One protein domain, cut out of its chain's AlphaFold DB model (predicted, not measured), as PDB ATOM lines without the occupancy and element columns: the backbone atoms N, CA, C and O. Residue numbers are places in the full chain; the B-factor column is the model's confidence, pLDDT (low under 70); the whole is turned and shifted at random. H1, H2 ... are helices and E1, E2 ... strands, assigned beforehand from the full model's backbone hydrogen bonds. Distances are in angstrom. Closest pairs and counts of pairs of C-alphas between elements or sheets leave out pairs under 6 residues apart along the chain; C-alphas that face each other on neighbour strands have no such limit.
ATOM      1  N   SER A 774     -96.964-119.061 156.242       48.62
ATOM      2  CA  SER A 774     -97.970-119.228 155.193       48.62
ATOM      3  C   SER A 774     -99.384-119.291 155.781       48.62
ATOM      4  O   SER A 774     -99.850-120.382 156.102       48.62
ATOM      5  N   SER A 775    -100.019-118.124 155.953       44.06
ATOM      6  CA  SER A 775    -101.477-117.839 155.979       44.06
ATOM      7  C   SER A 775    -102.441-118.692 156.835       44.06
ATOM      8  O   SER A 775    -103.639-118.427 156.830       44.06
ATOM      9  N   VAL A 776    -101.967-119.673 157.609       39.91
ATOM     10  CA  VAL A 776    -102.789-120.484 158.534       39.91
ATOM     11  C   VAL A 776    -103.107-119.716 159.822       39.91
ATOM     12  O   VAL A 776    -104.146-119.946 160.435       39.91
ATOM     13  N   LEU A 777    -102.290-118.713 160.164       43.34
ATOM     14  CA  LEU A 777    -102.851-117.514 160.777       43.34
ATOM     15  C   LEU A 777    -103.646-116.792 159.690       43.34
ATOM     16  O   LEU A 777    -103.089-116.023 158.904       43.34
ATOM     17  N   ASN A 778    -104.950-117.071 159.653       38.75
ATOM     18  CA  ASN A 778    -105.914-116.207 158.985       38.75
ATOM     19  C   ASN A 778    -105.635-114.769 159.454       38.75
ATOM     20  O   ASN A 778    -105.526-114.570 160.672       38.75
ATOM     21  N   PRO A 779    -105.553-113.765 158.564       39.19
ATOM     22  CA  PRO A 779    -105.605-112.385 159.000       39.19
ATOM     23  C   PRO A 779    -107.000-112.150 159.582       39.19
ATOM     24  O   PRO A 779    -107.952-111.827 158.870       39.19
ATOM     25  N   PHE A 780    -107.128-112.330 160.901       42.94
ATOM     26  CA  PHE A 780    -108.191-111.679 161.648       42.94
ATOM     27  C   PHE A 780    -108.181-110.218 161.226       42.94
ATOM     28  O   PHE A 780    -107.117-109.601 161.143       42.94
ATOM     29  N   THR A 781    -109.358-109.676 160.934       45.66
ATOM     30  CA  THR A 781    -109.507-108.267 160.598       45.66
ATOM     31  C   THR A 781    -109.172-107.443 161.833       45.66
ATOM     32  O   THR A 781    -110.048-107.090 162.624       45.66
ATOM     33  N   PHE A 782    -107.879-107.151 161.995       53.25
ATOM     34  CA  PHE A 782    -107.369-106.134 162.892       53.25
ATOM     35  C   PHE A 782    -107.994-104.823 162.420       53.25
ATOM     36  O   PHE A 782    -107.545-104.197 161.461       53.25
ATOM     37  N   LYS A 783    -109.138-104.482 163.015       56.53
ATOM     38  CA  LYS A 783    -109.872-103.261 162.687       56.53
ATOM     39  C   LYS A 783    -108.918-102.111 162.988       56.53
ATOM     40  O   LYS A 783    -108.455-102.082 164.123       56.53
ATOM     41  N   PRO A 784    -108.609-101.210 162.035       59.72
ATOM     42  CA  PRO A 784    -107.538-100.235 162.201       59.72
ATOM     43  C   PRO A 784    -107.616 -99.496 163.540       59.72
ATOM     44  O   PRO A 784    -108.476 -98.634 163.748       59.72
ATOM     45  N   HIS A 785    -106.756 -99.896 164.478       69.62
ATOM     46  CA  HIS A 785    -106.803 -99.407 165.847       69.62
ATOM     47  C   HIS A 785    -105.930 -98.171 165.943       69.62
ATOM     48  O   HIS A 785    -104.788 -98.141 165.484       69.62
ATOM     49  N   ARG A 786    -106.485 -97.137 166.567       76.38
ATOM     50  CA  ARG A 786    -105.721 -95.959 166.937       76.38
ATOM     51  C   ARG A 786    -104.995 -96.216 168.252       76.38
ATOM     52  O   ARG A 786    -105.514 -96.879 169.158       76.38
ATOM     53  N   SER A 787    -103.801 -95.657 168.335       80.12
ATOM     54  CA  SER A 787    -103.048 -95.479 169.569       80.12
ATOM     55  C   SER A 787    -103.820 -94.628 170.592       80.12
ATOM     56  O   SER A 787    -104.805 -93.969 170.247       80.12
ATOM     57  N   ILE A 788    -103.393 -94.625 171.861       73.81
ATOM     58  CA  ILE A 788    -104.155 -94.002 172.962       73.81
ATOM     59  C   ILE A 788    -104.381 -92.500 172.733       73.81
ATOM     60  O   ILE A 788    -105.461 -91.990 173.040       73.81
ATOM     61  N   HIS A 789    -103.402 -91.799 172.162       78.56
ATOM     62  CA  HIS A 789    -103.488 -90.374 171.837       78.56
ATOM     63  C   HIS A 789    -103.784 -90.110 170.345       78.56
ATOM     64  O   HIS A 789    -103.679 -88.974 169.878       78.56
ATOM     65  N   ASN A 790    -104.241 -91.135 169.609       82.00
ATOM     66  CA  ASN A 790    -104.600 -91.122 168.185       82.00
ATOM     67  C   ASN A 790    -103.480 -90.696 167.211       82.00
ATOM     68  O   ASN A 790    -103.777 -90.426 166.043       82.00
ATOM     69  N   MET A 791    -102.218 -90.640 167.650       85.50
ATOM     70  CA  MET A 791    -101.072 -90.232 166.826       85.50
ATOM     71  C   MET A 791    -100.622 -91.290 165.810       85.50
ATOM     72  O   MET A 791     -99.931 -90.943 164.851       85.50
ATOM     73  N   LEU A 792    -101.003 -92.554 166.003       87.06
ATOM     74  CA  LEU A 792    -100.674 -93.683 165.137       87.06
ATOM     75  C   LEU A 792    -101.942 -94.480 164.806       87.06
ATOM     76  O   LEU A 792    -102.796 -94.705 165.668       87.06
ATOM     77  N   LEU A 793    -102.051 -94.919 163.552       86.19
ATOM     78  CA  LEU A 793    -103.059 -95.870 163.088       86.19
ATOM     79  C   LEU A 793    -102.369 -97.196 162.762       86.19
ATOM     80  O   LEU A 793    -101.518 -97.238 161.879       86.19
ATOM     81  N   LEU A 794    -102.724 -98.257 163.482       84.06
ATOM     82  CA  LEU A 794    -102.210 -99.609 163.269       84.06
ATOM     83  C   LEU A 794    -103.131-100.333 162.275       84.06
ATOM     84  O   LEU A 794    -104.284-100.604 162.614       84.06
ATOM     85  N   ASP A 795    -102.652-100.633 161.066       74.56
ATOM     86  CA  ASP A 795    -103.458-101.260 160.002       74.56
ATOM     87  C   ASP A 795    -102.739-102.367 159.203       74.56
ATOM     88  O   ASP A 795    -103.404-103.293 158.734       74.56
ATOM     89  N   SER A 796    -101.405-102.343 159.105       79.12
ATOM     90  CA  SER A 796    -100.600-103.367 158.418       79.12
ATOM     91  C   SER A 796     -99.868-104.289 159.403       79.12
ATOM     92  O   SER A 796     -99.181-103.812 160.305       79.12
ATOM     93  N   PHE A 797     -99.998-105.612 159.232       79.62
ATOM     94  CA  PHE A 797     -99.426-106.645 160.111       79.62
ATOM     95  C   PHE A 797     -98.803-107.785 159.293       79.62
ATOM     96  O   PHE A 797     -99.480-108.425 158.489       79.62
ATOM     97  N   VAL A 798     -97.529-108.100 159.548       83.50
ATOM     98  CA  VAL A 798     -96.792-109.197 158.898       83.50
ATOM     99  C   VAL A 798     -96.221-110.139 159.957       83.50
ATOM    100  O   VAL A 798     -95.315-109.770 160.708       83.50
ATOM    101  N   PHE A 799     -96.723-111.378 160.000       84.75
ATOM    102  CA  PHE A 799     -96.197-112.429 160.876       84.75
ATOM    103  C   PHE A 799     -95.090-113.230 160.177       84.75
ATOM    104  O   PHE A 799     -95.259-113.757 159.074       84.75
ATOM    105  N   THR A 800     -93.959-113.376 160.856       86.88
ATOM    106  CA  THR A 800     -92.804-114.160 160.409       86.88
ATOM    107  C   THR A 800     -92.242-114.994 161.556       86.88
ATOM    108  O   THR A 800     -92.434-114.671 162.724       86.88
ATOM    109  N   GLU A 801     -91.517-116.055 161.231       89.38
ATOM    110  CA  GLU A 801     -90.643-116.743 162.180       89.38
ATOM    111  C   GLU A 801     -89.191-116.371 161.873       89.38
ATOM    112  O   GLU A 801     -88.793-116.314 160.705       89.38
ATOM    113  N   GLN A 802     -88.411-116.089 162.915       91.69
ATOM    114  CA  GLN A 802     -86.970-115.877 162.819       91.69
ATOM    115  C   GLN A 802     -86.241-117.046 163.484       91.69
ATOM    116  O   GLN A 802     -86.438-117.290 164.674       91.69
ATOM    117  N   THR A 803     -85.394-117.763 162.744       92.06
ATOM    118  CA  THR A 803     -84.559-118.840 163.297       92.06
ATOM    119  C   THR A 803     -83.123-118.365 163.448       92.06
ATOM    120  O   THR A 803     -82.464-118.012 162.470       92.06
ATOM    121  N   PHE A 804     -82.638-118.393 164.684       93.50
ATOM    122  CA  PHE A 804     -81.292-118.034 165.105       93.50
ATOM    123  C   PHE A 804     -80.482-119.313 165.329       93.50
ATOM    124  O   PHE A 804     -80.919-120.190 166.072       93.50
ATOM    125  N   ALA A 805     -79.313-119.446 164.702       92.62
ATOM    126  CA  ALA A 805     -78.501-120.664 164.780       92.62
ATOM    127  C   ALA A 805     -77.014-120.358 164.988       92.62
ATOM    128  O   ALA A 805     -76.444-119.521 164.286       92.62
ATOM    129  N   ILE A 806     -76.374-121.070 165.919       92.44
ATOM    130  CA  ILE A 806     -74.918-121.042 166.115       92.44
ATOM    131  C   ILE A 806     -74.290-122.160 165.273       92.44
ATOM    132  O   ILE A 806     -74.804-123.275 165.188       92.44
ATOM    133  N   THR A 807     -73.170-121.871 164.616       89.00
ATOM    134  CA  THR A 807     -72.543-122.792 163.654       89.00
ATOM    135  C   THR A 807     -71.934-124.000 164.369       89.00
ATOM    136  O   THR A 807     -71.014-123.848 165.166       89.00
ATOM    137  N   ASN A 808     -72.426-125.203 164.047       83.56
ATOM    138  CA  ASN A 808     -72.183-126.463 164.776       83.56
ATOM    139  C   ASN A 808     -72.732-126.491 166.221       83.56
ATOM    140  O   ASN A 808     -72.375-127.384 166.988       83.56
ATOM    141  N   GLY A 809     -73.584-125.531 166.585       85.38
ATOM    142  CA  GLY A 809     -74.204-125.404 167.901       85.38
ATOM    143  C   GLY A 809     -75.730-125.573 167.855       85.38
ATOM    144  O   GLY A 809     -76.273-126.089 166.874       85.38
ATOM    145  N   PRO A 810     -76.442-125.155 168.915       88.75
ATOM    146  CA  PRO A 810     -77.898-125.140 168.944       88.75
ATOM    147  C   PRO A 810     -78.496-124.073 168.010       88.75
ATOM    148  O   PRO A 810     -77.817-123.152 167.541       88.75
ATOM    149  N   SER A 811     -79.807-124.170 167.804       89.81
ATOM    150  CA  SER A 811     -80.637-123.139 167.178       89.81
ATOM    151  C   SER A 811     -81.924-122.913 167.974       89.81
ATOM    152  O   SER A 811     -82.300-123.725 168.821       89.81
ATOM    153  N   ILE A 812     -82.593-121.792 167.708       88.69
ATOM    154  CA  ILE A 812     -83.914-121.461 168.240       88.69
ATOM    155  C   ILE A 812     -84.733-120.691 167.201       88.69
ATOM    156  O   ILE A 812     -84.209-119.815 166.517       88.69
ATOM    157  N   THR A 813     -86.027-120.993 167.103       89.94
ATOM    158  CA  THR A 813     -86.992-120.212 166.318       89.94
ATOM    159  C   THR A 813     -87.821-119.333 167.247       89.94
ATOM    160  O   THR A 813     -88.256-119.791 168.301       89.94
ATOM    161  N   LEU A 814     -88.044-118.081 166.857       91.50
ATOM    162  CA  LEU A 814     -88.840-117.093 167.584       91.50
ATOM    163  C   LEU A 814     -89.920-116.503 166.667       91.50
ATOM    164  O   LEU A 814     -89.736-116.398 165.452       91.50
ATOM    165  N   GLY A 815     -91.051-116.120 167.254       89.75
ATOM    166  CA  GLY A 815     -92.134-115.430 166.561       89.75
ATOM    167  C   GLY A 815     -91.785-113.961 166.403       89.75
ATOM    168  O   GLY A 815     -91.334-113.324 167.355       89.75
ATOM    169  N   HIS A 816     -91.974-113.423 165.204       91.31
ATOM    170  CA  HIS A 816     -91.613-112.054 164.877       91.31
ATOM    171  C   HIS A 816     -92.718-111.367 164.080       91.31
ATOM    172  O   HIS A 816     -93.018-111.750 162.945       91.31
ATOM    173  N   ILE A 817     -93.278-110.313 164.661       89.31
ATOM    174  CA  ILE A 817     -94.304-109.482 164.036       89.31
ATOM    175  C   ILE A 817     -93.682-108.157 163.611       89.31
ATOM    176  O   ILE A 817     -92.937-107.534 164.365       89.31
ATOM    177  N   THR A 818     -93.998-107.730 162.393       88.69
ATOM    178  CA  THR A 818     -93.697-106.396 161.867       88.69
ATOM    179  C   THR A 818     -95.009-105.692 161.561       88.69
ATOM    180  O   THR A 818     -95.892-106.282 160.944       88.69
ATOM    181  N   ILE A 819     -95.132-104.451 162.017       87.31
ATOM    182  CA  ILE A 819     -96.320-103.614 161.874       87.31
ATOM    183  C   ILE A 819     -95.893-102.284 161.293       87.31
ATOM    184  O   ILE A 819     -94.884-101.723 161.720       87.31
ATOM    185  N   GLU A 820     -96.671-101.770 160.353       87.56
ATOM    186  CA  GLU A 820     -96.506-100.416 159.832       87.56
ATOM    187  C   GLU A 820     -97.680 -99.575 160.321       87.56
ATOM    188  O   GLU A 820     -98.840 -99.970 160.199       87.56
ATOM    189  N   ALA A 821     -97.354 -98.450 160.955       87.38
ATOM    190  CA  ALA A 821     -98.310 -97.564 161.593       87.38
ATOM    191  C   ALA A 821     -98.333 -96.211 160.876       87.38
ATOM    192  O   ALA A 821     -97.305 -95.532 160.803       87.38
ATOM    193  N   HIS A 822     -99.489 -95.793 160.365       87.56
ATOM    194  CA  HIS A 822     -99.635 -94.508 159.679       87.56
ATOM    195  C   HIS A 822     -99.646 -93.338 160.679       87.56
ATOM    196  O   HIS A 822    -100.350 -93.372 161.692       87.56
ATOM    197  N   LEU A 823     -98.865 -92.289 160.392       86.38
ATOM    198  CA  LEU A 823     -98.684 -91.132 161.278       86.38
ATOM    199  C   LEU A 823     -99.836 -90.116 161.182       86.38
ATOM    200  O   LEU A 823    -100.074 -89.510 160.140       86.38
ATOM    201  N   ASN A 824    -100.483 -89.850 162.316       85.94
ATOM    202  CA  ASN A 824    -101.597 -88.909 162.476       85.94
ATOM    203  C   ASN A 824    -101.304 -87.869 163.582       85.94
ATOM    204  O   ASN A 824    -102.084 -87.666 164.510       85.94
ATOM    205  N   ILE A 825    -100.134 -87.229 163.512       82.88
ATOM    206  CA  ILE A 825     -99.681 -86.246 164.513       82.88
ATOM    207  C   ILE A 825    -100.115 -84.807 164.187       82.88
ATOM    208  O   ILE A 825    -100.420 -84.474 163.038       82.88
ATOM    209  N   ASP A 826    -100.108 -83.934 165.198       81.31
ATOM    210  CA  ASP A 826    -100.359 -82.495 165.053       81.31
ATOM    211  C   ASP A 826     -99.157 -81.737 164.437       81.31
ATOM    212  O   ASP A 826     -98.065 -82.287 164.272       81.31
ATOM    213  N   GLN A 827     -99.350 -80.467 164.054       79.75
ATOM    214  CA  GLN A 827     -98.304 -79.686 163.378       79.75
ATOM    215  C   GLN A 827     -97.160 -79.247 164.307       79.75
ATOM    216  O   GLN A 827     -96.036 -79.083 163.835       79.75
ATOM    217  N   GLN A 828     -97.402 -79.074 165.610       75.81
ATOM    218  CA  GLN A 828     -96.338 -78.726 166.560       75.81
ATOM    219  C   GLN A 828     -95.405 -79.926 166.756       75.81
ATOM    220  O   GLN A 828     -94.187 -79.772 166.671       75.81
ATOM    221  N   LEU A 829     -95.981 -81.124 166.894       74.81
ATOM    222  CA  LEU A 829     -95.254 -82.391 166.911       74.81
ATOM    223  C   LEU A 829     -94.468 -82.605 165.609       74.81
ATOM    224  O   LEU A 829     -93.276 -82.898 165.660       74.81
ATOM    225  N   ARG A 830     -95.093 -82.383 164.440       79.44
ATOM    226  CA  ARG A 830     -94.411 -82.440 163.128       79.44
ATOM    227  C   ARG A 830     -93.193 -81.513 163.076       79.44
ATOM    228  O   ARG A 830     -92.116 -81.951 162.682       79.44
ATOM    229  N   ASN A 831     -93.347 -80.264 163.519       74.81
ATOM    230  CA  ASN A 831     -92.269 -79.274 163.540       74.81
ATOM    231  C   ASN A 831     -91.151 -79.645 164.535       74.81
ATOM    232  O   ASN A 831     -89.981 -79.384 164.257       74.81
ATOM    233  N   TYR A 832     -91.485 -80.245 165.684       74.00
ATOM    234  CA  TYR A 832     -90.502 -80.775 166.636       74.00
ATOM    235  C   TYR A 832     -89.706 -81.931 166.013       74.00
ATOM    236  O   TYR A 832     -88.477 -81.872 165.970       74.00
ATOM    237  N   PHE A 833     -90.379 -82.926 165.426       70.06
ATOM    238  CA  PHE A 833     -89.693 -84.039 164.766       70.06
ATOM    239  C   PHE A 833     -88.841 -83.595 163.584       70.06
ATOM    240  O   PHE A 833     -87.731 -84.083 163.444       70.06
ATOM    241  N   GLN A 834     -89.283 -82.640 162.763       69.81
ATOM    242  CA  GLN A 834     -88.460 -82.124 161.660       69.81
ATOM    243  C   GLN A 834     -87.150 -81.471 162.143       69.81
ATOM    244  O   GLN A 834     -86.160 -81.496 161.416       69.81
ATOM    245  N   ARG A 835     -87.099 -80.946 163.378       64.56
ATOM    246  CA  ARG A 835     -85.861 -80.416 163.985       64.56
ATOM    247  C   ARG A 835     -84.902 -81.509 164.463       64.56
ATOM    248  O   ARG A 835     -83.701 -81.270 164.464       64.56
ATOM    249  N   ILE A 836     -85.416 -82.671 164.874       60.47
ATOM    250  CA  ILE A 836     -84.606 -83.791 165.385       60.47
ATOM    251  C   ILE A 836     -84.234 -84.764 164.260       60.47
ATOM    252  O   ILE A 836     -83.066 -85.094 164.083       60.47
ATOM    253  N   LEU A 837     -85.226 -85.187 163.476       57.06
ATOM    254  CA  LEU A 837     -85.119 -86.248 162.479       57.06
ATOM    255  C   LEU A 837     -84.627 -85.763 161.098       57.06
ATOM    256  O   LEU A 837     -84.372 -86.583 160.221       57.06
ATOM    257  N   LYS A 838     -84.523 -84.441 160.873       54.31
ATOM    258  CA  LYS A 838     -84.426 -83.754 159.558       54.31
ATOM    259  C   LYS A 838     -85.655 -83.974 158.650       54.31
ATOM    260  O   LYS A 838     -86.202 -83.014 158.111       54.31
ATOM    261  N   THR A 839     -86.115 -85.212 158.509       56.25
ATOM    262  CA  THR A 839     -87.288 -85.650 157.739       56.25
ATOM    263  C   THR A 839     -88.167 -86.557 158.607       56.25
ATOM    264  O   THR A 839     -87.670 -87.344 159.404       56.25
ATOM    265  N   LEU A 840     -89.492 -86.439 158.478       63.34
ATOM    266  CA  LEU A 840     -90.451 -87.333 159.137       63.34
ATOM    267  C   LEU A 840     -90.999 -88.312 158.081       63.34
ATOM    268  O   LEU A 840     -91.470 -87.829 157.046       63.34
ATOM    269  N   PRO A 841     -90.963 -89.639 158.301       69.12
ATOM    270  CA  PRO A 841     -91.599 -90.601 157.400       69.12
ATOM    271  C   PRO A 841     -93.136 -90.502 157.460       69.12
ATOM    272  O   PRO A 841     -93.703 -89.882 158.358       69.12
ATOM    273  N   SER A 842     -93.838 -91.111 156.503       75.00
ATOM    274  CA  SER A 842     -95.312 -91.210 156.503       75.00
ATOM    275  C   SER A 842     -95.841 -92.343 157.393       75.00
ATOM    276  O   SER A 842     -96.962 -92.268 157.903       75.00
ATOM    277  N   THR A 843     -95.028 -93.377 157.597       82.94
ATOM    278  CA  THR A 843     -95.298 -94.539 158.446       82.94
ATOM    279  C   THR A 843     -94.174 -94.732 159.459       82.94
ATOM    280  O   THR A 843     -93.045 -94.287 159.257       82.94
ATOM    281  N   VAL A 844     -94.470 -95.410 160.567       86.12
ATOM    282  CA  VAL A 844     -93.471 -95.856 161.543       86.12
ATOM    283  C   VAL A 844     -93.616 -97.349 161.754       86.12
ATOM    284  O   VAL A 844     -94.705 -97.854 162.019       86.12
ATOM    285  N   GLN A 845     -92.500 -98.063 161.631       87.62
ATOM    286  CA  GLN A 845     -92.475 -99.507 161.803       87.62
ATOM    287  C   GLN A 845     -92.305 -99.879 163.284       87.62
ATOM    288  O   GLN A 845     -91.431 -99.340 163.972       87.62
ATOM    289  N   ILE A 846     -93.123-100.814 163.765       90.88
ATOM    290  CA  ILE A 846     -93.029-101.437 165.092       90.88
ATOM    291  C   ILE A 846     -92.739-102.926 164.874       90.88
ATOM    292  O   ILE A 846     -93.456-103.605 164.139       90.88
ATOM    293  N   GLN A 847     -91.681-103.440 165.493       92.12
ATOM    294  CA  GLN A 847     -91.286-104.847 165.426       92.12
ATOM    295  C   GLN A 847     -91.306-105.467 166.825       92.12
ATOM    296  O   GLN A 847     -90.841-104.847 167.783       92.12
ATOM    297  N   LEU A 848     -91.812-106.695 166.949       93.81
ATOM    298  CA  LEU A 848     -91.819-107.454 168.202       93.81
ATOM    299  C   LEU A 848     -91.270-108.861 167.960       93.81
ATOM    300  O   LEU A 848     -91.632-109.502 166.974       93.81
ATOM    301  N   LEU A 849     -90.431-109.346 168.875       94.00
ATOM    302  CA  LEU A 849     -89.829-110.681 168.860       94.00
ATOM    303  C   LEU A 849     -90.170-111.397 170.173       94.00
ATOM    304  O   LEU A 849     -89.895-110.871 171.251       94.00
ATOM    305  N   PHE A 850     -90.778-112.576 170.093       92.88
ATOM    306  CA  PHE A 850     -91.311-113.310 171.245       92.88
ATOM    307  C   PHE A 850     -91.172-114.825 171.068       92.88
ATOM    308  O   PHE A 850     -90.882-115.310 169.973       92.88
ATOM    309  N   VAL A 851     -91.368-115.593 172.143       89.25
ATOM    310  CA  VAL A 851     -91.359-117.063 172.069       89.25
ATOM    311  C   VAL A 851     -92.783-117.561 171.792       89.25
ATOM    312  O   VAL A 851     -93.646-117.361 172.642       89.25
ATOM    313  N   PRO A 852     -93.067-118.211 170.646       83.00
ATOM    314  CA  PRO A 852     -94.411-118.690 170.340       83.00
ATOM    315  C   PRO A 852     -94.852-119.799 171.296       83.00
ATOM    316  O   PRO A 852     -94.099-120.749 171.537       83.00
ATOM    317  N   THR A 853     -96.114-119.774 171.718       75.62
ATOM    318  CA  THR A 853     -96.738-120.801 172.571       75.62
ATOM    319  C   THR A 853     -96.501-122.234 172.072       75.62
ATOM    320  O   THR A 853     -96.228-123.129 172.868       75.62
ATOM    321  N   LYS A 854     -96.505-122.474 170.749       73.00
ATOM    322  CA  LYS A 854     -96.216-123.804 170.166       73.00
ATOM    323  C   LYS A 854     -94.810-124.340 170.502       73.00
ATOM    324  O   LYS A 854     -94.624-125.552 170.555       73.00
ATOM    325  N   ILE A 855     -93.837-123.452 170.719       72.81
ATOM    326  CA  ILE A 855     -92.448-123.785 171.070       72.81
ATOM    327  C   ILE A 855     -92.321-124.002 172.580       72.81
ATOM    328  O   ILE A 855     -91.704-124.980 172.994       72.81
ATOM    329  N   LEU A 856     -92.985-123.158 173.381       68.38
ATOM    330  CA  LEU A 856     -93.077-123.328 174.833       68.38
ATOM    331  C   LEU A 856     -93.750-124.662 175.221       68.38
ATOM    332  O   LEU A 856     -93.303-125.328 176.149       68.38
ATOM    333  N   LEU A 857     -94.813-125.061 174.509       63.25
ATOM    334  CA  LEU A 857     -95.613-126.247 174.843       63.25
ATOM    335  C   LEU A 857     -95.041-127.579 174.329       63.25
ATOM    336  O   LEU A 857     -95.322-128.613 174.934       63.25
ATOM    337  N   ASN A 858     -94.319-127.611 173.199       60.22
ATOM    338  CA  ASN A 858     -93.882-128.882 172.603       60.22
ATOM    339  C   ASN A 858     -92.627-128.776 171.715       60.22
ATOM    340  O   ASN A 858     -92.683-128.998 170.504       60.22
ATOM    341  N   GLN A 859     -91.468-128.509 172.322       57.72
ATOM    342  CA  GLN A 859     -90.176-128.827 171.708       57.72
ATOM    343  C   GLN A 859     -89.191-129.398 172.736       57.72
ATOM    344  O   GLN A 859     -88.690-128.686 173.605       57.72
ATOM    345  N   GLN A 860     -88.805-130.668 172.564       60.09
ATOM    346  CA  GLN A 860     -87.697-131.281 173.319       60.09
ATOM    347  C   GLN A 860     -86.380-130.495 173.145       60.09
ATOM    348  O   GLN A 860     -85.560-130.437 174.060       60.09
ATOM    349  N   GLN A 861     -86.194-129.838 171.992       60.31
ATOM    350  CA  GLN A 861     -85.069-128.934 171.724       60.31
ATOM    351  C   GLN A 861     -85.121-127.651 172.567       60.31
ATOM    352  O   GLN A 861     -84.090-127.210 173.058       60.31
ATOM    353  N   PHE A 862     -86.305-127.082 172.802       69.81
ATOM    354  CA  PHE A 862     -86.461-125.886 173.630       69.81
ATOM    355  C   PHE A 862     -86.235-126.202 175.118       69.81
ATOM    356  O   PHE A 862     -85.454-125.522 175.782       69.81
ATOM    357  N   GLN A 863     -86.791-127.312 175.619       68.75
ATOM    358  CA  GLN A 863     -86.566-127.743 177.006       68.75
ATOM    359  C   GLN A 863     -85.101-128.144 177.274       68.75
ATOM    360  O   GLN A 863     -84.554-127.848 178.339       68.75
ATOM    361  N   SER A 864     -84.429-128.769 176.299       71.19
ATOM    362  CA  SER A 864     -82.990-129.062 176.396       71.19
ATOM    363  C   SER A 864     -82.117-127.814 176.235       71.19
ATOM    364  O   SER A 864     -81.092-127.719 176.903       71.19
ATOM    365  N   LEU A 865     -82.532-126.806 175.458       75.38
ATOM    366  CA  LEU A 865     -81.876-125.494 175.445       75.38
ATOM    367  C   LEU A 865     -81.967-124.821 176.825       75.38
ATOM    368  O   LEU A 865     -80.945-124.374 177.348       75.38
ATOM    369  N   ILE A 866     -83.155-124.795 177.443       72.94
ATOM    370  CA  ILE A 866     -83.383-124.201 178.774       72.94
ATOM    371  C   ILE A 866     -82.576-124.922 179.859       72.94
ATOM    372  O   ILE A 866     -81.906-124.265 180.654       72.94
ATOM    373  N   THR A 867     -82.563-126.252 179.870       74.56
ATOM    374  CA  THR A 867     -81.802-127.034 180.868       74.56
ATOM    375  C   THR A 867     -80.293-127.107 180.584       74.56
ATOM    376  O   THR A 867     -79.519-127.465 181.470       74.56
ATOM    377  N   SER A 868     -79.833-126.730 179.385       77.69
ATOM    378  CA  SER A 868     -78.413-126.781 179.019       77.69
ATOM    379  C   SER A 868     -77.585-125.643 179.620       77.69
ATOM    380  O   SER A 868     -77.876-124.455 179.444       77.69
ATOM    381  N   ASN A 869     -76.474-126.031 180.251       76.06
ATOM    382  CA  ASN A 869     -75.412-125.145 180.732       76.06
ATOM    383  C   ASN A 869     -74.260-124.969 179.719       76.06
ATOM    384  O   ASN A 869     -73.204-124.452 180.074       76.06
ATOM    385  N   ASN A 870     -74.441-125.384 178.457       84.81
ATOM    386  CA  ASN A 870     -73.489-125.082 177.384       84.81
ATOM    387  C   ASN A 870     -73.439-123.560 177.131       84.81
ATOM    388  O   ASN A 870     -74.478-122.901 177.078       84.81
ATOM    389  N   LEU A 871     -72.238-123.020 176.912       84.25
ATOM    390  CA  LEU A 871     -71.987-121.626 176.549       84.25
ATOM    391  C   LEU A 871     -72.853-121.164 175.365       84.25
ATOM    392  O   LEU A 871     -73.466-120.102 175.431       84.25
ATOM    393  N   ASP A 872     -72.977-121.982 174.317       87.06
ATOM    394  CA  ASP A 872     -73.788-121.637 173.142       87.06
ATOM    395  C   ASP A 872     -75.294-121.603 173.462       87.06
ATOM    396  O   ASP A 872     -76.037-120.787 172.917       87.06
ATOM    397  N   ALA A 873     -75.750-122.436 174.405       86.06
ATOM    398  CA  ALA A 873     -77.119-122.376 174.909       86.06
ATOM    399  C   ALA A 873     -77.346-121.118 175.763       86.06
ATOM    400  O   ALA A 873     -78.395-120.493 175.647       86.06
ATOM    401  N   GLN A 874     -76.361-120.696 176.565       86.06
ATOM    402  CA  GLN A 874     -76.395-119.422 177.302       86.06
ATOM    403  C   GLN A 874     -76.402-118.208 176.356       86.06
ATOM    404  O   GLN A 874     -77.121-117.239 176.601       86.06
ATOM    405  N   ILE A 875     -75.678-118.279 175.235       89.31
ATOM    406  CA  ILE A 875     -75.688-117.248 174.187       89.31
ATOM    407  C   ILE A 875     -77.069-117.160 173.516       89.31
ATOM    408  O   ILE A 875     -77.606-116.057 173.418       89.31
ATOM    409  N   LEU A 876     -77.700-118.280 173.134       89.12
ATOM    410  CA  LEU A 876     -79.069-118.251 172.590       89.12
ATOM    411  C   LEU A 876     -80.124-117.835 173.626       89.12
ATOM    412  O   LEU A 876     -81.029-117.075 173.289       89.12
ATOM    413  N   LYS A 877     -79.987-118.254 174.894       87.62
ATOM    414  CA  LYS A 877     -80.828-117.773 176.008       87.62
ATOM    415  C   LYS A 877     -80.805-116.248 176.127       87.62
ATOM    416  O   LYS A 877     -81.806-115.667 176.517       87.62
ATOM    417  N   SER A 878     -79.709-115.586 175.752       87.00
ATOM    418  CA  SER A 878     -79.629-114.119 175.793       87.00
ATOM    419  C   SER A 878     -80.510-113.403 174.752       87.00
ATOM    420  O   SER A 878     -80.713-112.199 174.882       87.00
ATOM    421  N   ILE A 879     -81.053-114.122 173.761       90.69
ATOM    422  CA  ILE A 879     -82.027-113.631 172.763       90.69
ATOM    423  C   ILE A 879     -83.479-113.862 173.243       90.69
ATOM    424  O   ILE A 879     -84.431-113.431 172.594       90.69
ATOM    425  N   LEU A 880     -83.677-114.587 174.350       91.50
ATOM    426  CA  LEU A 880     -85.007-114.854 174.883       91.50
ATOM    427  C   LEU A 880     -85.520-113.637 175.663       91.50
ATOM    428  O   LEU A 880     -84.880-113.238 176.636       91.50
ATOM    429  N   PRO A 881     -86.730-113.137 175.360       93.56
ATOM    430  CA  PRO A 881     -87.431-112.189 176.221       93.56
ATOM    431  C   PRO A 881     -88.116-112.880 177.415       93.56
ATOM    432  O   PRO A 881     -89.053-112.332 177.994       93.56
ATOM    433  N   LEU A 882     -87.696-114.105 177.748       91.38
ATOM    434  CA  LEU A 882     -88.188-114.919 178.852       91.38
ATOM    435  C   LEU A 882     -86.996-115.494 179.622       91.38
ATOM    436  O   LEU A 882     -86.067-116.055 179.036       91.38
ATOM    437  N   THR A 883     -87.061-115.400 180.942       88.12
ATOM    438  CA  THR A 883     -86.128-116.008 181.889       88.12
ATOM    439  C   THR A 883     -86.839-117.144 182.623       88.12
ATOM    440  O   THR A 883     -88.043-117.086 182.847       88.12
ATOM    441  N   PHE A 884     -86.096-118.192 182.974       83.19
ATOM    442  CA  PHE A 884     -86.632-119.405 183.591       83.19
ATOM    443  C   PHE A 884     -85.949-119.589 184.948       83.19
ATOM    444  O   PHE A 884     -84.730-119.777 184.985       83.19
ATOM    445  N   LEU A 885     -86.713-119.494 186.036       80.00
ATOM    446  CA  LEU A 885     -86.244-119.643 187.421       80.00
ATOM    447  C   LEU A 885     -87.189-120.602 188.145       80.00
ATOM    448  O   LEU A 885     -88.397-120.445 188.043       80.00
ATOM    449  N   ASP A 886     -86.648-121.618 188.818       75.69
ATOM    450  CA  ASP A 886     -87.398-122.575 189.655       75.69
ATOM    451  C   ASP A 886     -88.638-123.230 188.990       75.69
ATOM    452  O   ASP A 886     -89.561-123.701 189.650       75.69
ATOM    453  N   ASN A 887     -88.575-123.366 187.657       69.25
ATOM    454  CA  ASN A 887     -89.614-123.806 186.705       69.25
ATOM    455  C   ASN A 887     -90.695-122.771 186.337       69.25
ATOM    456  O   ASN A 887     -91.473-123.038 185.421       69.25
ATOM    457  N   GLU A 888     -90.703-121.584 186.943       77.56
ATOM    458  CA  GLU A 888     -91.524-120.458 186.491       77.56
ATOM    459  C   GLU A 888     -90.949-119.797 185.223       77.56
ATOM    460  O   GLU A 888     -89.742-119.829 184.950       77.56
ATOM    461  N   ILE A 889     -91.836-119.173 184.441       85.69
ATOM    462  CA  ILE A 889     -91.511-118.439 183.212       85.69
ATOM    463  C   ILE A 889     -91.723-116.945 183.473       85.69
ATOM    464  O   ILE A 889     -92.849-116.492 183.658       85.69
ATOM    465  N   ILE A 890     -90.644-116.166 183.462       88.62
ATOM    466  CA  ILE A 890     -90.645-114.760 183.880       88.62
ATOM    467  C   ILE A 890     -90.314-113.856 182.678       88.62
ATOM    468  O   ILE A 890     -89.267-114.036 182.051       88.62
ATOM    469  N   PRO A 891     -91.159-112.864 182.347       92.25
ATOM    470  CA  PRO A 891     -90.860-111.832 181.359       92.25
ATOM    471  C   PRO A 891     -89.529-111.103 181.577       92.25
ATOM    472  O   PRO A 891     -89.296-110.492 182.617       92.25
ATOM    473  N   SER A 892     -88.691-111.094 180.543       92.19
ATOM    474  CA  SER A 892     -87.428-110.345 180.478       92.19
ATOM    475  C   SER A 892     -87.249-109.620 179.135       92.19
ATOM    476  O   SER A 892     -86.137-109.407 178.647       92.19
ATOM    477  N   GLY A 893     -88.370-109.205 178.535       93.94
ATOM    478  CA  GLY A 893     -88.403-108.365 177.343       93.94
ATOM    479  C   GLY A 893     -87.685-107.023 177.524       93.94
ATOM    480  O   GLY A 893     -87.633-106.459 178.619       93.94
ATOM    481  N   LEU A 894     -87.153-106.500 176.418       92.81
ATOM    482  CA  LEU A 894     -86.275-105.321 176.351       92.81
ATOM    483  C   LEU A 894     -86.646-104.464 175.140       92.81
ATOM    484  O   LEU A 894     -87.080-104.999 174.115       92.81
ATOM    485  N   ILE A 895     -86.404-103.159 175.239       92.06
ATOM    486  CA  ILE A 895     -86.583-102.208 174.135       92.06
ATOM    487  C   ILE A 895     -85.285-102.082 173.332       92.06
ATOM    488  O   ILE A 895     -84.196-101.996 173.899       92.06
ATOM    489  N   PHE A 896     -85.399-102.064 172.008       88.88
ATOM    490  CA  PHE A 896     -84.315-101.954 171.040       88.88
ATOM    491  C   PHE A 896     -84.452-100.651 170.246       88.88
ATOM    492  O   PHE A 896     -85.538-100.298 169.782       88.88
ATOM    493  N   ILE A 897     -83.327 -99.959 170.068       76.69
ATOM    494  CA  ILE A 897     -83.205 -98.695 169.328       76.69
ATOM    495  C   ILE A 897     -82.082 -98.911 168.307       76.69
ATOM    496  O   ILE A 897     -80.932 -98.509 168.491       76.69
ATOM    497  N   GLY A 898     -82.380 -99.740 167.304       68.88
ATOM    498  CA  GLY A 898     -81.373-100.498 166.556       68.88
ATOM    499  C   GLY A 898     -80.876-101.703 167.363       68.88
ATOM    500  O   GLY A 898     -81.178-102.840 167.007       68.88
ATOM    501  N   LEU A 899     -80.178-101.465 168.481       71.31
ATOM    502  CA  LEU A 899     -79.750-102.510 169.428       71.31
ATOM    503  C   LEU A 899     -80.456-102.411 170.789       71.31
ATOM    504  O   LEU A 899     -81.069-101.397 171.111       71.31
ATOM    505  N   GLY A 900     -80.384-103.495 171.568       78.06
ATOM    506  CA  GLY A 900     -81.073-103.641 172.851       78.06
ATOM    507  C   GLY A 900     -80.533-102.696 173.922       78.06
ATOM    508  O   GLY A 900     -79.335-102.683 174.194       78.06
ATOM    509  N   THR A 901     -81.440-101.933 174.524       84.19
ATOM    510  CA  THR A 901     -81.187-101.008 175.635       84.19
ATOM    511  C   THR A 901     -81.214-101.730 176.985       84.19
ATOM    512  O   THR A 901     -81.573-102.909 177.072       84.19
ATOM    513  N   HIS A 902     -80.897-101.008 178.062       83.88
ATOM    514  CA  HIS A 902     -81.078-101.499 179.430       83.88
ATOM    515  C   HIS A 902     -82.534-101.402 179.927       83.88
ATOM    516  O   HIS A 902     -82.819-101.875 181.025       83.88
ATOM    517  N   GLN A 903     -83.457-100.816 179.151       90.75
ATOM    518  CA  GLN A 903     -84.859-100.675 179.547       90.75
ATOM    519  C   GLN A 903     -85.652-101.965 179.287       90.75
ATOM    520  O   GLN A 903     -85.884-102.354 178.136       90.75
ATOM    521  N   SER A 904     -86.120-102.594 180.367       93.31
ATOM    522  CA  SER A 904     -87.059-103.715 180.318       93.31
ATOM    523  C   SER A 904     -88.503-103.256 180.108       93.31
ATOM    524  O   SER A 904     -88.858-102.104 180.375       93.31
ATOM    525  N   ILE A 905     -89.340-104.163 179.596       93.44
ATOM    526  CA  ILE A 905     -90.704-103.850 179.129       93.44
ATOM    527  C   ILE A 905     -91.822-104.604 179.878       93.44
ATOM    528  O   ILE A 905     -93.000-104.358 179.643       93.44
ATOM    529  N   GLY A 906     -91.472-105.517 180.790       91.00
ATOM    530  CA  GLY A 906     -92.414-106.200 181.693       91.00
ATOM    531  C   GLY A 906     -93.228-107.337 181.063       91.00
ATOM    532  O   GLY A 906     -93.764-108.175 181.783       91.00
ATOM    533  N   ILE A 907     -93.277-107.410 179.733       94.81
ATOM    534  CA  ILE A 907     -93.859-108.521 178.965       94.81
ATOM    535  C   ILE A 907     -92.773-109.338 178.251       94.81
ATOM    536  O   ILE A 907     -91.651-108.876 178.038       94.81
ATOM    537  N   GLY A 908     -93.110-110.575 177.898       94.06
ATOM    538  CA  GLY A 908     -92.248-111.605 177.318       94.06
ATOM    539  C   GLY A 908     -91.934-111.389 175.839       94.06
ATOM    540  O   GLY A 908     -91.964-112.329 175.046       94.06
ATOM    541  N   MET A 909     -91.680-110.136 175.463       95.00
ATOM    542  CA  MET A 909     -91.433-109.696 174.096       95.00
ATOM    543  C   MET A 909     -90.261-108.711 174.076       95.00
ATOM    544  O   MET A 909     -90.248-107.743 174.833       95.00
ATOM    545  N   HIS A 910     -89.285-108.908 173.194       95.50
ATOM    546  CA  HIS A 910     -88.392-107.819 172.806       95.50
ATOM    547  C   HIS A 910     -89.090-106.951 171.753       95.50
ATOM    548  O   HIS A 910     -89.905-107.455 170.976       95.50
ATOM    549  N   VAL A 911     -88.772-105.658 171.709       94.88
ATOM    550  CA  VAL A 911     -89.465-104.688 170.845       94.88
ATOM    551  C   VAL A 911     -88.477-103.718 170.217       94.88
ATOM    552  O   VAL A 911     -87.657-103.154 170.932       94.88
ATOM    553  N   CYS A 912     -88.598-103.455 168.916       91.94
ATOM    554  CA  CYS A 912     -87.831-102.432 168.203       91.94
ATOM    555  C   CYS A 912     -88.768-101.467 167.465       91.94
ATOM    556  O   CYS A 912     -89.718-101.891 166.806       91.94
ATOM    557  N   SER A 913     -88.511-100.165 167.569       89.38
ATOM    558  CA  SER A 913     -89.193 -99.123 166.793       89.38
ATOM    559  C   SER A 913     -88.359 -97.835 166.796       89.38
ATOM    560  O   SER A 913     -87.258 -97.796 167.347       89.38
ATOM    561  N   HIS A 914     -88.889 -96.767 166.202       83.62
ATOM    562  CA  HIS A 914     -88.263 -95.446 166.087       83.62
ATOM    563  C   HIS A 914     -88.395 -94.644 167.397       83.62
ATOM    564  O   HIS A 914     -88.865 -93.507 167.410       83.62
ATOM    565  N   PHE A 915     -88.025 -95.267 168.516       86.81
ATOM    566  CA  PHE A 915     -87.995 -94.639 169.834       86.81
ATOM    567  C   PHE A 915     -86.917 -93.550 169.916       86.81
ATOM    568  O   PHE A 915     -85.849 -93.685 169.319       86.81
ATOM    569  N   ILE A 916     -87.165 -92.510 170.716       83.50
ATOM    570  CA  ILE A 916     -86.166 -91.480 171.032       83.50
ATOM    571  C   ILE A 916     -85.366 -91.915 172.277       83.50
ATOM    572  O   ILE A 916     -85.949 -92.037 173.359       83.50
ATOM    573  N   PRO A 917     -84.050 -92.167 172.155       82.25
ATOM    574  CA  PRO A 917     -83.191 -92.505 173.286       82.25
ATOM    575  C   PRO A 917     -82.768 -91.275 174.106       82.25
ATOM    576  O   PRO A 917     -82.830 -90.149 173.615       82.25
ATOM    577  N   THR A 918     -82.217 -91.501 175.305       77.56
ATOM    578  CA  THR A 918     -81.370 -90.499 175.983       77.56
ATOM    579  C   THR A 918     -80.041 -90.287 175.237       77.56
ATOM    580  O   THR A 918     -79.710 -91.021 174.301       77.56
ATOM    581  N   VAL A 919     -79.245 -89.296 175.656       66.25
ATOM    582  CA  VAL A 919     -77.970 -88.914 175.010       66.25
ATOM    583  C   VAL A 919     -76.982 -90.089 174.916       66.25
ATOM    584  O   VAL A 919     -76.289 -90.241 173.909       66.25
ATOM    585  N   GLU A 920     -76.970 -90.954 175.927       62.59
ATOM    586  CA  GLU A 920     -76.110 -92.139 176.068       62.59
ATOM    587  C   GLU A 920     -76.547 -93.293 175.140       62.59
ATOM    588  O   GLU A 920     -75.749 -94.144 174.734       62.59
ATOM    589  N   ARG A 921     -77.833 -93.289 174.756       69.44
ATOM    590  CA  ARG A 921     -78.550 -94.350 174.022       69.44
ATOM    591  C   ARG A 921     -78.721 -95.679 174.751       69.44
ATOM    592  O   ARG A 921     -78.980 -96.705 174.123       69.44
ATOM    593  N   ASP A 922     -78.652 -95.639 176.074       68.56
ATOM    594  CA  ASP A 922     -78.801 -96.817 176.932       68.56
ATOM    595  C   ASP A 922     -80.227 -96.974 177.494       68.56
ATOM    596  O   ASP A 922     -80.582 -98.051 177.979       68.56
ATOM    597  N   THR A 923     -81.059 -95.924 177.403       80.06
ATOM    598  CA  THR A 923     -82.466 -95.877 177.853       80.06
ATOM    599  C   THR A 923     -83.321 -94.954 176.960       80.06
ATOM    600  O   THR A 923     -82.804 -94.329 176.032       80.06
ATOM    601  N   LEU A 924     -84.633 -94.877 177.221       86.69
ATOM    602  CA  LEU A 924     -85.577 -93.977 176.542       86.69
ATOM    603  C   LEU A 924     -85.600 -92.577 177.163       86.69
ATOM    604  O   LEU A 924     -85.640 -92.456 178.388       86.69
ATOM    605  N   ASP A 925     -85.719 -91.535 176.335       85.94
ATOM    606  CA  ASP A 925     -86.088 -90.210 176.844       85.94
ATOM    607  C   ASP A 925     -87.586 -90.184 177.196       85.94
ATOM    608  O   ASP A 925     -88.467 -90.307 176.343       85.94
ATOM    609  N   LEU A 926     -87.864 -90.064 178.493       88.06
ATOM    610  CA  LEU A 926     -89.198 -89.885 179.068       88.06
ATOM    611  C   LEU A 926     -89.265 -88.593 179.912       88.06
ATOM    612  O   LEU A 926     -90.140 -88.474 180.774       88.06
ATOM    613  N   GLN A 927     -88.324 -87.664 179.692       85.69
ATOM    614  CA  GLN A 927     -88.185 -86.390 180.405       85.69
ATOM    615  C   GLN A 927     -88.526 -85.187 179.516       85.69
ATOM    616  O   GLN A 927     -89.261 -84.306 179.968       85.69
ATOM    617  N   ASP A 928     -88.054 -85.138 178.264       85.56
ATOM    618  CA  ASP A 928     -88.513 -84.109 177.322       85.56
ATOM    619  C   ASP A 928     -89.990 -84.339 176.964       85.56
ATOM    620  O   ASP A 928     -90.401 -85.443 176.615       85.56
ATOM    621  N   ALA A 929     -90.805 -83.285 177.031       83.88
ATOM    622  CA  ALA A 929     -92.260 -83.399 176.920       83.88
ATOM    623  C   ALA A 929     -92.746 -83.936 175.559       83.88
ATOM    624  O   ALA A 929     -93.827 -84.527 175.480       83.88
ATOM    625  N   TYR A 930     -91.969 -83.749 174.491       82.44
ATOM    626  CA  TYR A 930     -92.308 -84.224 173.151       82.44
ATOM    627  C   TYR A 930     -91.739 -85.626 172.891       82.44
ATOM    628  O   TYR A 930     -92.463 -86.477 172.365       82.44
ATOM    629  N   ALA A 931     -90.496 -85.895 173.307       82.69
ATOM    630  CA  ALA A 931     -89.896 -87.230 173.229       82.69
ATOM    631  C   ALA A 931     -90.650 -88.248 174.100       82.69
ATOM    632  O   ALA A 931     -90.956 -89.349 173.638       82.69
ATOM    633  N   ALA A 932     -91.051 -87.845 175.310       88.06
ATOM    634  CA  ALA A 932     -91.908 -88.632 176.187       88.06
ATOM    635  C   ALA A 932     -93.257 -88.931 175.517       88.06
ATOM    636  O   ALA A 932     -93.592 -90.098 175.347       88.06
ATOM    637  N   LYS A 933     -93.991 -87.913 175.036       87.62
ATOM    638  CA  LYS A 933     -95.283 -88.097 174.334       87.62
ATOM    639  C   LYS A 933     -95.177 -89.060 173.138       87.62
ATOM    640  O   LYS A 933     -96.115 -89.807 172.872       87.62
ATOM    641  N   TRP A 934     -94.048 -89.059 172.429       86.94
ATOM    642  CA  TRP A 934     -93.771 -89.999 171.341       86.94
ATOM    643  C   TRP A 934     -93.521 -91.430 171.825       86.94
ATOM    644  O   TRP A 934     -94.193 -92.366 171.388       86.94
ATOM    645  N   ASN A 935     -92.572 -91.594 172.748       91.00
ATOM    646  CA  ASN A 935     -92.195 -92.892 173.290       91.00
ATOM    647  C   ASN A 935     -93.373 -93.554 174.023       91.00
ATOM    648  O   ASN A 935     -93.616 -94.742 173.834       91.00
ATOM    649  N   GLU A 936     -94.149 -92.789 174.793       92.38
ATOM    650  CA  GLU A 936     -95.362 -93.251 175.480       92.38
ATOM    651  C   GLU A 936     -96.415 -93.792 174.506       92.38
ATOM    652  O   GLU A 936     -97.008 -94.836 174.774       92.38
ATOM    653  N   GLU A 937     -96.620 -93.144 173.357       90.06
ATOM    654  CA  GLU A 937     -97.567 -93.620 172.344       90.06
ATOM    655  C   GLU A 937     -97.084 -94.921 171.674       90.06
ATOM    656  O   GLU A 937     -97.866 -95.861 171.517       90.06
ATOM    657  N   LEU A 938     -95.788 -95.029 171.346       91.75
ATOM    658  CA  LEU A 938     -95.207 -96.272 170.820       91.75
ATOM    659  C   LEU A 938     -95.312 -97.426 171.834       91.75
ATOM    660  O   LEU A 938     -95.712 -98.531 171.467       91.75
ATOM    661  N   ILE A 939     -95.009 -97.177 173.113       94.56
ATOM    662  CA  ILE A 939     -95.146 -98.166 174.197       94.56
ATOM    663  C   ILE A 939     -96.624 -98.560 174.387       94.56
ATOM    664  O   ILE A 939     -96.931 -99.736 174.585       94.56
ATOM    665  N   ALA A 940     -97.561 -97.616 174.268       92.50
ATOM    666  CA  ALA A 940     -98.990 -97.912 174.340       92.50
ATOM    667  C   ALA A 940     -99.456 -98.815 173.185       92.50
ATOM    668  O   ALA A 940    -100.186 -99.783 173.420       92.50
ATOM    669  N   CYS A 941     -98.988 -98.562 171.956       91.56
ATOM    670  CA  CYS A 941     -99.229 -99.449 170.817       91.56
ATOM    671  C   CYS A 941     -98.675-100.856 171.059       91.56
ATOM    672  O   CYS A 941     -99.366-101.831 170.786       91.56
ATOM    673  N   VAL A 942     -97.470-100.989 171.622       93.88
ATOM    674  CA  VAL A 942     -96.897-102.302 171.972       93.88
ATOM    675  C   VAL A 942     -97.811-103.080 172.922       93.88
ATOM    676  O   VAL A 942     -98.023-104.271 172.703       93.88
ATOM    677  N   GLY A 943     -98.410-102.419 173.919       92.62
ATOM    678  CA  GLY A 943     -99.413-103.037 174.793       92.62
ATOM    679  C   GLY A 943    -100.631-103.556 174.017       92.62
ATOM    680  O   GLY A 943    -101.008-104.719 174.172       92.62
ATOM    681  N   GLN A 944    -101.203-102.734 173.128       88.50
ATOM    682  CA  GLN A 944    -102.324-103.130 172.255       88.50
ATOM    683  C   GLN A 944    -101.959-104.334 171.364       88.50
ATOM    684  O   GLN A 944    -102.745-105.266 171.205       88.50
TER     685      GLN A 944
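AT A GLANCE: This is residues 774 to 944 of the 1279 residues of the protein "Hypothetical protein" of Rotaria socialis (UniProt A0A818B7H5). A long, strongly twisted sheet of six strands runs through the domain, with its long strands E1, E2 and E3 side by side and helix H5 packed over one face. At one end of the long strands, beyond the end of E2 and the start of E3, is helix H1; at the other end the short helices H2, H3 and H4 and the small hairpin E4-E5 gather. The 171 printed residues hold five named helices and eight named strands, in the order E1 E2 H1 E3 H2 H3 H4 E4 E5 E6 E7 E8 H5, a mixed class of helices and strands. The large sheet is mixed, in the order E1, E2, E3, E8, E6, E7. The whole is compact, with a radius of gyration of the C-alphas of 18.0 A and spans of 53 by 40 by 30 A.

IN THESE COORDINATES: In the large sheet, E1 is residues 792 to 806, 37.6 A long, from C-alpha 792 at (-100.674, -93.683, 165.137), and bends by 80 degrees at residue 795. E2 is 811 to 823, 37.2 A; E3 is 843 to 850, 23.1 A; E8 is 909 to 913, E6 894 to 897 and E7 899 to 904. E4 is 882 to 885 and E5 888 to 891. H1 is 827 to 837, H2 853 to 857, H3 860 to 867 and H4 871 to 877. H5, 929 to 944, is 22.6 A long and ends at C-alpha 944 at (-102.324, -103.130, 172.255).

HOW THE PARTS SIT: E1 and E2 form an antiparallel hairpin, with N 800 and O 816 2.8 A apart. E2 and E3 are antiparallel, with N 819 and O 846 at 2.8 A. E3 and E8 are antiparallel, with N 847 and O 912 at 2.8 A. E8 and E6 are parallel, with N 896 and O 911 at 2.7 A. E6 and E7 form a hairpin, with N 901 and O 895 at 2.8 A. H5 is on one face of this sheet, two layers, one of strands and one of helix; its closest C-alphas to E8 are Leu 938 and Ser 913, 7.8 A. H1 is not on the sheet; it is close to H5 but not clearly touching, about perpendicular at 85 degrees, closest at the C-alphas of Leu 829 and Tyr 930, 7.1 A. H2, H3 and H4 only graze the sheet. H3 and H4 touch, about perpendicular at 73 degrees, closest at the C-alphas of Leu 865 and Ala 873, 5.7 A. E4 and E5 form a hairpin, with N 883 and O 890 at 2.8 A, and E5 runs on into E6 at 27 degrees. In each of the five helices every O i to N i+4 pair is within hydrogen-bond range.

THE WHOLE: The C-alphas farthest apart are those of Gln 827 and Asn 869, 53.8 A. The printed part has no cut, and the one long link is E8 to H5. Mean pLDDT of the printed part is 80.3; 34 residues are under 70, among them 774 to 785, 834 to 841 and 856 to 863.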